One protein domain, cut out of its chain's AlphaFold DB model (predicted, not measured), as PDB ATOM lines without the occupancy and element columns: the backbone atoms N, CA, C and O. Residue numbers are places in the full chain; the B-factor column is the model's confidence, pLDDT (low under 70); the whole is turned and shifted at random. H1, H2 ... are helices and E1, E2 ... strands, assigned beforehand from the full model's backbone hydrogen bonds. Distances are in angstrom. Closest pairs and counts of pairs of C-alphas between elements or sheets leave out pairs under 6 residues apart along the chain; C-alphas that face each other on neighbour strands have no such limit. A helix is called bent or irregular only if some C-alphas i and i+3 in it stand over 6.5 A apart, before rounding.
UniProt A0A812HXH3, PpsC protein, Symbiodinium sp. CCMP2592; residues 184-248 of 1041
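Overview. This is residues 184 to 248 of the 1041 residues of the protein "PpsC protein" of Symbiodinium sp. CCMP2592 (UniProt A0A812HXH3). One long helix, H3, makes the longest axis, with two short helices, H1 and H2, and their links gathered beside it, while its last residues, 243 to 248, stick out free. H1 packs on H3 with residues 232 to 239 of H3, H2 comes near H3 without touching it and stands about square to H1, and the short strand E1 is beside H1. The printed part has 65 residues, with one named strand and three named helices in the order E1, H1, H2, H3, and its class is mostly helix. It is compact, with a radius of gyration of the C-alphas of 11.6 A, and its C-alphas span 37 by 27 by 18 A along the three main axes.

Arrangement. Start at Lys 184 and go on to E1, residues 186 to 188, which pairs with no named strand. A long link of 11 residues then leads to H1, residues 200 to 206. Here you come back to the strand: the closest C-alphas of E1 and H1 are those of Phe 186 and Ala 203, 6.7 A apart. After a tight link of 4 residues you reach H2, residues 211 to 219. H1 and H2 are close but not clearly touching, with 1 pair of C-alphas within 8 A, those of Ala 206 and Ile 214 at 7.5 A. Their lines are about perpendicular, at 81 degrees. A short link of 8 residues brings you to H3, residues 228 to 248. H3 touches H1 with residues 232 to 239 alone; look at Ser 202 and Glu 232, whose C-alphas are the closest of the two helices, 5.5 A apart. H1 and H3 run the same way at a steep tilt of 48 degrees. H2 and H3 are near each other, with 9 pairs of C-alphas within 10 A, but the closest pair, at 8.2 A, is only just too far for a touch. E1 is apart from both H2 and H3. In H1, H2 and H3 every O i to N i+4 pair of the backbone is within hydrogen-bond range.

Along the chain. Find C-alpha 186 at (-22.495, -24.494, -15.108), where E1 begins; the strand runs through residues 186 to 188. Next find C-alpha 200 at (-22.302, -30.455, -18.914), where H1 begins; it runs to Ala 206, 9.7 A from first to last C-alpha. H2 runs from Lys 211 to Ser 219 and is 11.6 A long by the same measure. H3 is the longest helix, with 21 residues from Arg 228 to Glu 248. Its first C-alpha is at (-30.098, -29.975, -9.783), its last at (-44.665, -31.906, -36.662), and the two are 30.6 A apart. None of the three helices is bent.

Size, cuts and confidence. The two C-alphas farthest apart are those of Glu 193, in the link before H1, and Glu 248, the last printed residue, at 37.4 A. From the first printed C-alpha to the last it is 35.0 A. The printed part runs from 184 to 248 without a cut. Of its links, the one from E1 to H1 is long. Look at the B-factor column for the model's confidence: the mean pLDDT of the printed part is 84.0, and 6 residues are under 70, namely residues 220 to 224, between H2 and H3, and residue 247.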
ATOM      1  N   LYS A 184     -17.789 -30.590 -13.732       81.12
ATOM      2  CA  LYS A 184     -17.956 -29.198 -14.188       81.12
ATOM      3  C   LYS A 184     -19.427 -28.770 -14.165       81.12
ATOM      4  O   LYS A 184     -20.181 -29.080 -15.089       81.12
ATOM      5  N   VAL A 185     -19.784 -28.006 -13.135       87.00
ATOM      6  CA  VAL A 185     -21.084 -27.352 -12.962       87.00
ATOM      7  C   VAL A 185     -21.117 -25.994 -13.679       87.00
ATOM      8  O   VAL A 185     -20.190 -25.184 -13.579       87.00
ATOM      9  N   PHE A 186     -22.215 -25.735 -14.386       90.75
ATOM     10  CA  PHE A 186     -22.495 -24.494 -15.108       90.75
ATOM     11  C   PHE A 186     -23.664 -23.751 -14.451       90.75
ATOM     12  O   PHE A 186     -24.673 -24.364 -14.100       90.75
ATOM     13  N   ARG A 187     -23.555 -22.428 -14.307       89.56
ATOM     14  CA  ARG A 187     -24.626 -21.562 -13.797       89.56
ATOM     15  C   ARG A 187     -25.352 -20.896 -14.963       89.56
ATOM     16  O   ARG A 187     -24.707 -20.305 -15.824       89.56
ATOM     17  N   ILE A 188     -26.684 -20.959 -14.972       85.81
ATOM     18  CA  ILE A 188     -27.516 -20.272 -15.970       85.81
ATOM     19  C   ILE A 188     -27.517 -18.761 -15.680       85.81
ATOM     20  O   ILE A 188     -27.765 -18.331 -14.552       85.81
ATOM     21  N   GLU A 189     -27.234 -17.945 -16.693       80.25
ATOM     22  CA  GLU A 189     -27.270 -16.484 -16.584       80.25
ATOM     23  C   GLU A 189     -28.709 -15.958 -16.497       80.25
ATOM     24  O   GLU A 189     -29.609 -16.453 -17.173       80.25
ATOM     25  N   GLY A 190     -28.922 -14.913 -15.692       80.12
ATOM     26  CA  GLY A 190     -30.251 -14.336 -15.440       80.12
ATOM     27  C   GLY A 190     -31.032 -15.006 -14.303       80.12
ATOM     28  O   GLY A 190     -32.120 -14.545 -13.967       80.12
ATOM     29  N   PHE A 191     -30.469 -16.047 -13.677       82.06
ATOM     30  CA  PHE A 191     -31.051 -16.734 -12.523       82.06
ATOM     31  C   PHE A 191     -30.363 -16.344 -11.198       82.06
ATOM     32  O   PHE A 191     -29.158 -16.044 -11.184       82.06
ATOM     33  N   PRO A 192     -31.119 -16.318 -10.078       82.19
ATOM     34  CA  PRO A 192     -30.595 -15.938  -8.769       82.19
ATOM     35  C   PRO A 192     -29.536 -16.930  -8.273       82.19
ATOM     36  O   PRO A 192     -29.419 -18.049  -8.768       82.19
ATOM     37  N   GLU A 193     -28.731 -16.508  -7.299       78.69
ATOM     38  CA  GLU A 193     -27.506 -17.224  -6.894       78.69
ATOM     39  C   GLU A 193     -27.775 -18.586  -6.238       78.69
ATOM     40  O   GLU A 193     -26.909 -19.454  -6.235       78.69
ATOM     41  N   ASN A 194     -28.990 -18.780  -5.723       82.56
ATOM     42  CA  ASN A 194     -29.484 -20.023  -5.138       82.56
ATOM     43  C   ASN A 194     -30.100 -20.996  -6.164       82.56
ATOM     44  O   ASN A 194     -30.554 -22.070  -5.770       82.56
ATOM     45  N   PHE A 195     -30.159 -20.648  -7.453       85.88
ATOM     46  CA  PHE A 195     -30.632 -21.570  -8.486       85.88
ATOM     47  C   PHE A 195     -29.562 -22.644  -8.756       85.88
ATOM     48  O   PHE A 195     -28.395 -22.293  -8.960       85.88
ATOM     49  N   PRO A 196     -29.908 -23.945  -8.764       89.69
ATOM     50  CA  PRO A 196     -28.915 -25.009  -8.835       89.69
ATOM     51  C   PRO A 196     -28.181 -24.991 -10.179       89.69
ATOM     52  O   PRO A 196     -28.785 -24.900 -11.250       89.69
ATOM     53  N   GLY A 197     -26.856 -25.116 -10.121       91.00
ATOM     54  CA  GLY A 197     -26.043 -25.298 -11.317       91.00
ATOM     55  C   GLY A 197     -26.280 -26.666 -11.968       91.00
ATOM     56  O   GLY A 197     -26.638 -27.635 -11.299       91.00
ATOM     57  N   ILE A 198     -26.056 -26.741 -13.279       94.62
ATOM     58  CA  ILE A 198     -26.327 -27.915 -14.118       94.62
ATOM     59  C   ILE A 198     -25.037 -28.553 -14.642       94.62
ATOM     60  O   ILE A 198     -24.043 -27.869 -14.888       94.62
ATOM     61  N   GLY A 199     -25.055 -29.870 -14.842       93.12
ATOM     62  CA  GLY A 199     -23.959 -30.618 -15.455       93.12
ATOM     63  C   GLY A 199     -23.823 -30.361 -16.956       93.12
ATOM     64  O   GLY A 199     -24.737 -29.865 -17.621       93.12
ATOM     65  N   LYS A 200     -22.670 -30.748 -17.517       91.50
ATOM     66  CA  LYS A 200     -22.302 -30.455 -18.914       91.50
ATOM     67  C   LYS A 200     -23.365 -30.879 -19.939       91.50
ATOM     68  O   LYS A 200     -23.723 -30.073 -20.790       91.50
ATOM     69  N   LYS A 201     -23.901 -32.107 -19.840       90.19
ATOM     70  CA  LYS A 201     -24.942 -32.643 -20.751       90.19
ATOM     71  C   LYS A 201     -26.145 -31.693 -20.849       90.19
ATOM     72  O   LYS A 201     -26.674 -31.460 -21.932       90.19
ATOM     73  N   SER A 202     -26.521 -31.113 -19.714       91.88
ATOM     74  CA  SER A 202     -27.678 -30.237 -19.563       91.88
ATOM     75  C   SER A 202     -27.376 -28.793 -19.977       91.88
ATOM     76  O   SER A 202     -28.227 -28.138 -20.577       91.88
ATOM     77  N   ALA A 203     -26.136 -28.326 -19.793       91.25
ATOM     78  CA  ALA A 203     -25.649 -27.088 -20.408       91.25
ATOM     79  C   ALA A 203     -25.592 -27.181 -21.950       91.25
ATOM     80  O   ALA A 203     -25.895 -26.208 -22.641       91.25
ATOM     81  N   ASP A 204     -25.266 -28.352 -22.506       89.19
ATOM     82  CA  ASP A 204     -25.278 -28.618 -23.954       89.19
ATOM     83  C   ASP A 204     -26.709 -28.670 -24.538       89.19
ATOM     84  O   ASP A 204     -26.899 -28.380 -25.722       89.19
ATOM     85  N   TRP A 205     -27.744 -28.938 -23.728       87.44
ATOM     86  CA  TRP A 205     -29.150 -28.722 -24.110       87.44
ATOM     87  C   TRP A 205     -29.603 -27.270 -23.955       87.44
ATOM     88  O   TRP A 205     -30.273 -26.758 -24.851       87.44
ATOM     89  N   ALA A 206     -29.224 -26.595 -22.866       87.19
ATOM     90  CA  ALA A 206     -29.539 -25.181 -22.651       87.19
ATOM     91  C   ALA A 206     -28.960 -24.285 -23.765       87.19
ATOM     92  O   ALA A 206     -29.595 -23.317 -24.164       87.19
ATOM     93  N   GLN A 207     -27.817 -24.658 -24.355       87.12
ATOM     94  CA  GLN A 207     -27.255 -24.036 -25.568       87.12
ATOM     95  C   GLN A 207     -28.193 -24.027 -26.787       87.12
ATOM     96  O   GLN A 207     -28.022 -23.203 -27.682       87.12
ATOM     97  N   GLN A 208     -29.161 -24.943 -26.851       88.50
ATOM     98  CA  GLN A 208     -30.122 -25.073 -27.954       88.50
ATOM     99  C   GLN A 208     -31.451 -24.343 -27.656       88.50
ATOM    100  O   GLN A 208     -32.430 -24.484 -28.403       88.50
ATOM    101  N   LEU A 209     -31.493 -23.584 -26.556       87.88
ATOM    102  CA  LEU A 209     -32.614 -22.766 -26.103       87.88
ATOM    103  C   LEU A 209     -32.196 -21.289 -26.033       87.88
ATOM    104  O   LEU A 209     -31.030 -20.973 -25.792       87.88
ATOM    105  N   THR A 210     -33.134 -20.371 -26.257       88.88
ATOM    106  CA  THR A 210     -32.876 -18.931 -26.101       88.88
ATOM    107  C   THR A 210     -32.959 -18.510 -24.629       88.88
ATOM    108  O   THR A 210     -33.500 -19.240 -23.792       88.88
ATOM    109  N   LYS A 211     -32.441 -17.319 -24.281       83.94
ATOM    110  CA  LYS A 211     -32.544 -16.801 -22.902       83.94
ATOM    111  C   LYS A 211     -34.010 -16.639 -22.482       83.94
ATOM    112  O   LYS A 211     -34.342 -16.877 -21.328       83.94
ATOM    113  N   GLU A 212     -34.881 -16.312 -23.431       85.44
ATOM    114  CA  GLU A 212     -36.322 -16.131 -23.258       85.44
ATOM    115  C   GLU A 212     -37.043 -17.469 -23.046       85.44
ATOM    116  O   GLU A 212     -37.893 -17.553 -22.165       85.44
ATOM    117  N   GLU A 213     -36.684 -18.534 -23.776       86.75
ATOM    118  CA  GLU A 213     -37.241 -19.880 -23.552       86.75
ATOM    119  C   GLU A 213     -36.874 -20.418 -22.159       86.75
ATOM    120  O   GLU A 213     -37.744 -20.907 -21.437       86.75
ATOM    121  N   ILE A 214     -35.605 -20.284 -21.750       87.69
ATOM    122  CA  ILE A 214     -35.140 -20.719 -20.420       87.69
ATOM    123  C   ILE A 214     -35.778 -19.855 -19.321       87.69
ATOM    124  O   ILE A 214     -36.245 -20.385 -18.313       87.69
ATOM    125  N   ALA A 215     -35.855 -18.533 -19.515       84.06
ATOM    126  CA  ALA A 215     -36.554 -17.645 -18.596       84.06
ATOM    127  C   ALA A 215     -38.038 -18.012 -18.479       84.06
ATOM    128  O   ALA A 215     -38.541 -18.083 -17.362       84.06
ATOM    129  N   SER A 216     -38.723 -18.309 -19.590       84.62
ATOM    130  CA  SER A 216     -40.130 -18.719 -19.587       84.62
ATOM    131  C   SER A 216     -40.318 -20.000 -18.771       84.62
ATOM    132  O   SER A 216     -41.085 -19.979 -17.810       84.62
ATOM    133  N   LEU A 217     -39.549 -21.055 -19.085       86.81
ATOM    134  CA  LEU A 217     -39.609 -22.389 -18.463       86.81
ATOM    135  C   LEU A 217     -39.617 -22.373 -16.934       86.81
ATOM    136  O   LEU A 217     -40.344 -23.139 -16.309       86.81
ATOM    137  N   PHE A 218     -38.797 -21.510 -16.339       86.38
ATOM    138  CA  PHE A 218     -38.634 -21.433 -14.889       86.38
ATOM    139  C   PHE A 218     -39.285 -20.181 -14.272       86.38
ATOM    140  O   PHE A 218     -39.294 -20.044 -13.050       86.38
ATOM    141  N   SER A 219     -39.857 -19.262 -15.065       80.75
ATOM    142  CA  SER A 219     -40.471 -18.038 -14.519       80.75
ATOM    143  C   SER A 219     -41.814 -18.277 -13.833       80.75
ATOM    144  O   SER A 219     -42.081 -17.629 -12.821       80.75
ATOM    145  N   GLU A 220     -42.611 -19.232 -14.316       68.62
ATOM    146  CA  GLU A 220     -43.892 -19.630 -13.710       68.62
ATOM    147  C   GLU A 220     -43.725 -20.349 -12.357       68.62
ATOM    148  O   GLU A 220     -44.683 -20.477 -11.596       68.62
ATOM    149  N   LEU A 221     -42.500 -20.794 -12.046       59.91
ATOM    150  CA  LEU A 221     -42.150 -21.650 -10.905       59.91
ATOM    151  C   LEU A 221     -41.064 -21.014 -10.007       59.91
ATOM    152  O   LEU A 221     -40.326 -21.702  -9.301       59.91
ATOM    153  N   LYS A 222     -40.971 -19.675 -10.016       61.62
ATOM    154  CA  LYS A 222     -40.021 -18.870  -9.214       61.62
ATOM    155  C   LYS A 222     -40.197 -18.968  -7.692       61.62
ATOM    156  O   LYS A 222     -39.334 -18.492  -6.964       61.62
ATOM    157  N   SER A 223     -41.309 -19.522  -7.214       61.16
ATOM    158  CA  SER A 223     -41.632 -19.657  -5.786       61.16
ATOM    159  C   SER A 223     -41.123 -20.950  -5.140       61.16
ATOM    160  O   SER A 223     -41.271 -21.112  -3.932       61.16
ATOM    161  N   GLU A 224     -40.574 -21.882  -5.920       68.94
ATOM    162  CA  GLU A 224     -40.254 -23.241  -5.471       68.94
ATOM    163  C   GLU A 224     -38.735 -23.481  -5.430       68.94
ATOM    164  O   GLU A 224     -37.972 -22.893  -6.200       68.94
ATOM    165  N   GLN A 225     -38.277 -24.328  -4.502       80.19
ATOM    166  CA  GLN A 225     -36.857 -24.668  -4.382       80.19
ATOM    167  C   GLN A 225     -36.475 -25.723  -5.420       80.19
ATOM    168  O   GLN A 225     -36.923 -26.867  -5.369       80.19
ATOM    169  N   TRP A 226     -35.607 -25.338  -6.352       85.12
ATOM    170  CA  TRP A 226     -35.129 -26.215  -7.412       85.12
ATOM    171  C   TRP A 226     -33.909 -27.018  -6.966       85.12
ATOM    172  O   TRP A 226     -32.926 -26.453  -6.489       85.12
ATOM    173  N   ASN A 227     -33.937 -28.334  -7.187       90.25
ATOM    174  CA  ASN A 227     -32.750 -29.184  -7.096       90.25
ATOM    175  C   ASN A 227     -32.143 -29.430  -8.492       90.25
ATOM    176  O   ASN A 227     -32.820 -29.309  -9.518       90.25
ATOM    177  N   ARG A 228     -30.847 -29.763  -8.532       89.50
ATOM    178  CA  ARG A 228     -30.098 -29.975  -9.783       89.50
ATOM    179  C   ARG A 228     -30.758 -31.029 -10.702       89.50
ATOM    180  O   ARG A 228     -30.993 -30.694 -11.864       89.50
ATOM    181  N   PRO A 229     -31.140 -32.238 -10.232       87.81
ATOM    182  CA  PRO A 229     -31.829 -33.228 -11.068       87.81
ATOM    183  C   PRO A 229     -33.123 -32.724 -11.723       87.81
ATOM    184  O   PRO A 229     -33.352 -33.005 -12.900       87.81
ATOM    185  N   ALA A 230     -33.950 -31.954 -11.008       83.25
ATOM    186  CA  ALA A 230     -35.198 -31.414 -11.546       83.25
ATOM    187  C   ALA A 230     -34.950 -30.423 -12.696       83.25
ATOM    188  O   ALA A 230     -35.576 -30.540 -13.750       83.25
ATOM    189  N   VAL A 231     -33.998 -29.494 -12.539       90.31
ATOM    190  CA  VAL A 231     -33.631 -28.532 -13.597       90.31
ATOM    191  C   VAL A 231     -33.063 -29.247 -14.824       90.31
ATOM    192  O   VAL A 231     -33.472 -28.965 -15.950       90.31
ATOM    193  N   GLU A 232     -32.164 -30.214 -14.622       92.88
ATOM    194  CA  GLU A 232     -31.595 -31.003 -15.719       92.88
ATOM    195  C   GLU A 232     -32.662 -31.811 -16.475       92.88
ATOM    196  O   GLU A 232     -32.646 -31.860 -17.708       92.88
ATOM    197  N   ARG A 233     -33.640 -32.387 -15.763       85.62
ATOM    198  CA  ARG A 233     -34.730 -33.155 -16.377       85.62
ATOM    199  C   ARG A 233     -35.741 -32.277 -17.116       85.62
ATOM    200  O   ARG A 233     -36.203 -32.681 -18.182       85.62
ATOM    201  N   VAL A 234     -36.051 -31.079 -16.611       88.00
ATOM    202  CA  VAL A 234     -36.891 -30.093 -17.324       88.00
ATOM    203  C   VAL A 234     -36.235 -29.679 -18.646       88.00
ATOM    204  O   VAL A 234     -36.905 -29.659 -19.680       88.00
ATOM    205  N   LEU A 235     -34.918 -29.439 -18.651       90.88
ATOM    206  CA  LEU A 235     -34.161 -29.131 -19.871       90.88
ATOM    207  C   LEU A 235     -34.150 -30.304 -20.873       90.88
ATOM    208  O   LEU A 235     -34.324 -30.071 -22.070       90.88
ATOM    209  N   GLU A 236     -34.003 -31.555 -20.409       90.00
ATOM    210  CA  GLU A 236     -34.072 -32.755 -21.264       90.00
ATOM    211  C   GLU A 236     -35.448 -32.898 -21.934       90.00
ATOM    212  O   GLU A 236     -35.542 -33.027 -23.159       90.00
ATOM    213  N   VAL A 237     -36.525 -32.831 -21.143       86.19
ATOM    214  CA  VAL A 237     -37.907 -33.006 -21.621       86.19
ATOM    215  C   VAL A 237     -38.310 -31.883 -22.578       86.19
ATOM    216  O   VAL A 237     -38.880 -32.164 -23.635       86.19
ATOM    217  N   TYR A 238     -37.959 -30.626 -22.283       89.00
ATOM    218  CA  TYR A 238     -38.270 -29.513 -23.180       89.00
ATOM    219  C   TYR A 238     -37.513 -29.600 -24.512       89.00
ATOM    220  O   TYR A 238     -38.087 -29.300 -25.557       89.00
ATOM    221  N   GLN A 239     -36.259 -30.075 -24.525       89.06
ATOM    222  CA  GLN A 239     -35.549 -30.326 -25.785       89.06
ATOM    223  C   GLN A 239     -36.208 -31.428 -26.623       89.06
ATOM    224  O   GLN A 239     -36.312 -31.279 -27.841       89.06
ATOM    225  N   ILE A 240     -36.692 -32.506 -25.998       82.56
ATOM    226  CA  ILE A 240     -37.443 -33.564 -26.695       82.56
ATOM    227  C   ILE A 240     -38.727 -32.982 -27.313       82.56
ATOM    228  O   ILE A 240     -38.959 -33.151 -28.511       82.56
ATOM    229  N   TYR A 241     -39.501 -32.218 -26.539       84.75
ATOM    230  CA  TYR A 241     -40.736 -31.575 -27.003       84.75
ATOM    231  C   TYR A 241     -40.500 -30.552 -28.132       84.75
ATOM    232  O   TYR A 241     -41.177 -30.581 -29.159       84.75
ATOM    233  N   LYS A 242     -39.477 -29.694 -28.009       87.00
ATOM    234  CA  LYS A 242     -39.097 -28.706 -29.036       87.00
ATOM    235  C   LYS A 242     -38.695 -29.371 -30.361       87.00
ATOM    236  O   LYS A 242     -38.999 -28.844 -31.431       87.00
ATOM    237  N   ARG A 243     -38.054 -30.546 -30.306       80.44
ATOM    238  CA  ARG A 243     -37.716 -31.360 -31.491       80.44
ATOM    239  C   ARG A 243     -38.954 -32.000 -32.118       80.44
ATOM    240  O   ARG A 243     -39.081 -31.958 -33.339       80.44
ATOM    241  N   GLN A 244     -39.880 -32.514 -31.307       76.38
ATOM    242  CA  GLN A 244     -41.162 -33.038 -31.785       76.38
ATOM    243  C   GLN A 244     -41.974 -31.951 -32.511       76.38
ATOM    244  O   GLN A 244     -42.355 -32.154 -33.660       76.38
ATOM    245  N   LEU A 245     -42.129 -30.759 -31.922       77.81
ATOM    246  CA  LEU A 245     -42.805 -29.622 -32.570       77.81
ATOM    247  C   LEU A 245     -42.148 -29.198 -33.896       77.81
ATOM    248  O   LEU A 245     -42.838 -28.747 -34.811       77.81
ATOM    249  N   ALA A 246     -40.822 -29.317 -34.021       73.25
ATOM    250  CA  ALA A 246     -40.124 -29.043 -35.277       73.25
ATOM    251  C   ALA A 246     -40.410 -30.118 -36.344       73.25
ATOM    252  O   ALA A 246     -40.622 -29.779 -37.508       73.25
ATOM    253  N   GLN A 247     -40.467 -31.397 -35.954       64.94
ATOM    254  CA  GLN A 247     -40.852 -32.506 -36.833       64.94
ATOM    255  C   GLN A 247     -42.314 -32.379 -37.287       64.94
ATOM    256  O   GLN A 247     -42.583 -32.414 -38.485       64.94
ATOM    257  N   GLU A 248     -43.244 -32.128 -36.363       71.12
ATOM    258  CA  GLU A 248     -44.665 -31.906 -36.662       71.12
ATOM    259  C   GLU A 248     -44.869 -30.715 -37.613       71.12
ATOM    260  O   GLU A 248     -45.615 -30.829 -38.582       71.12
TER     261      GLU A 248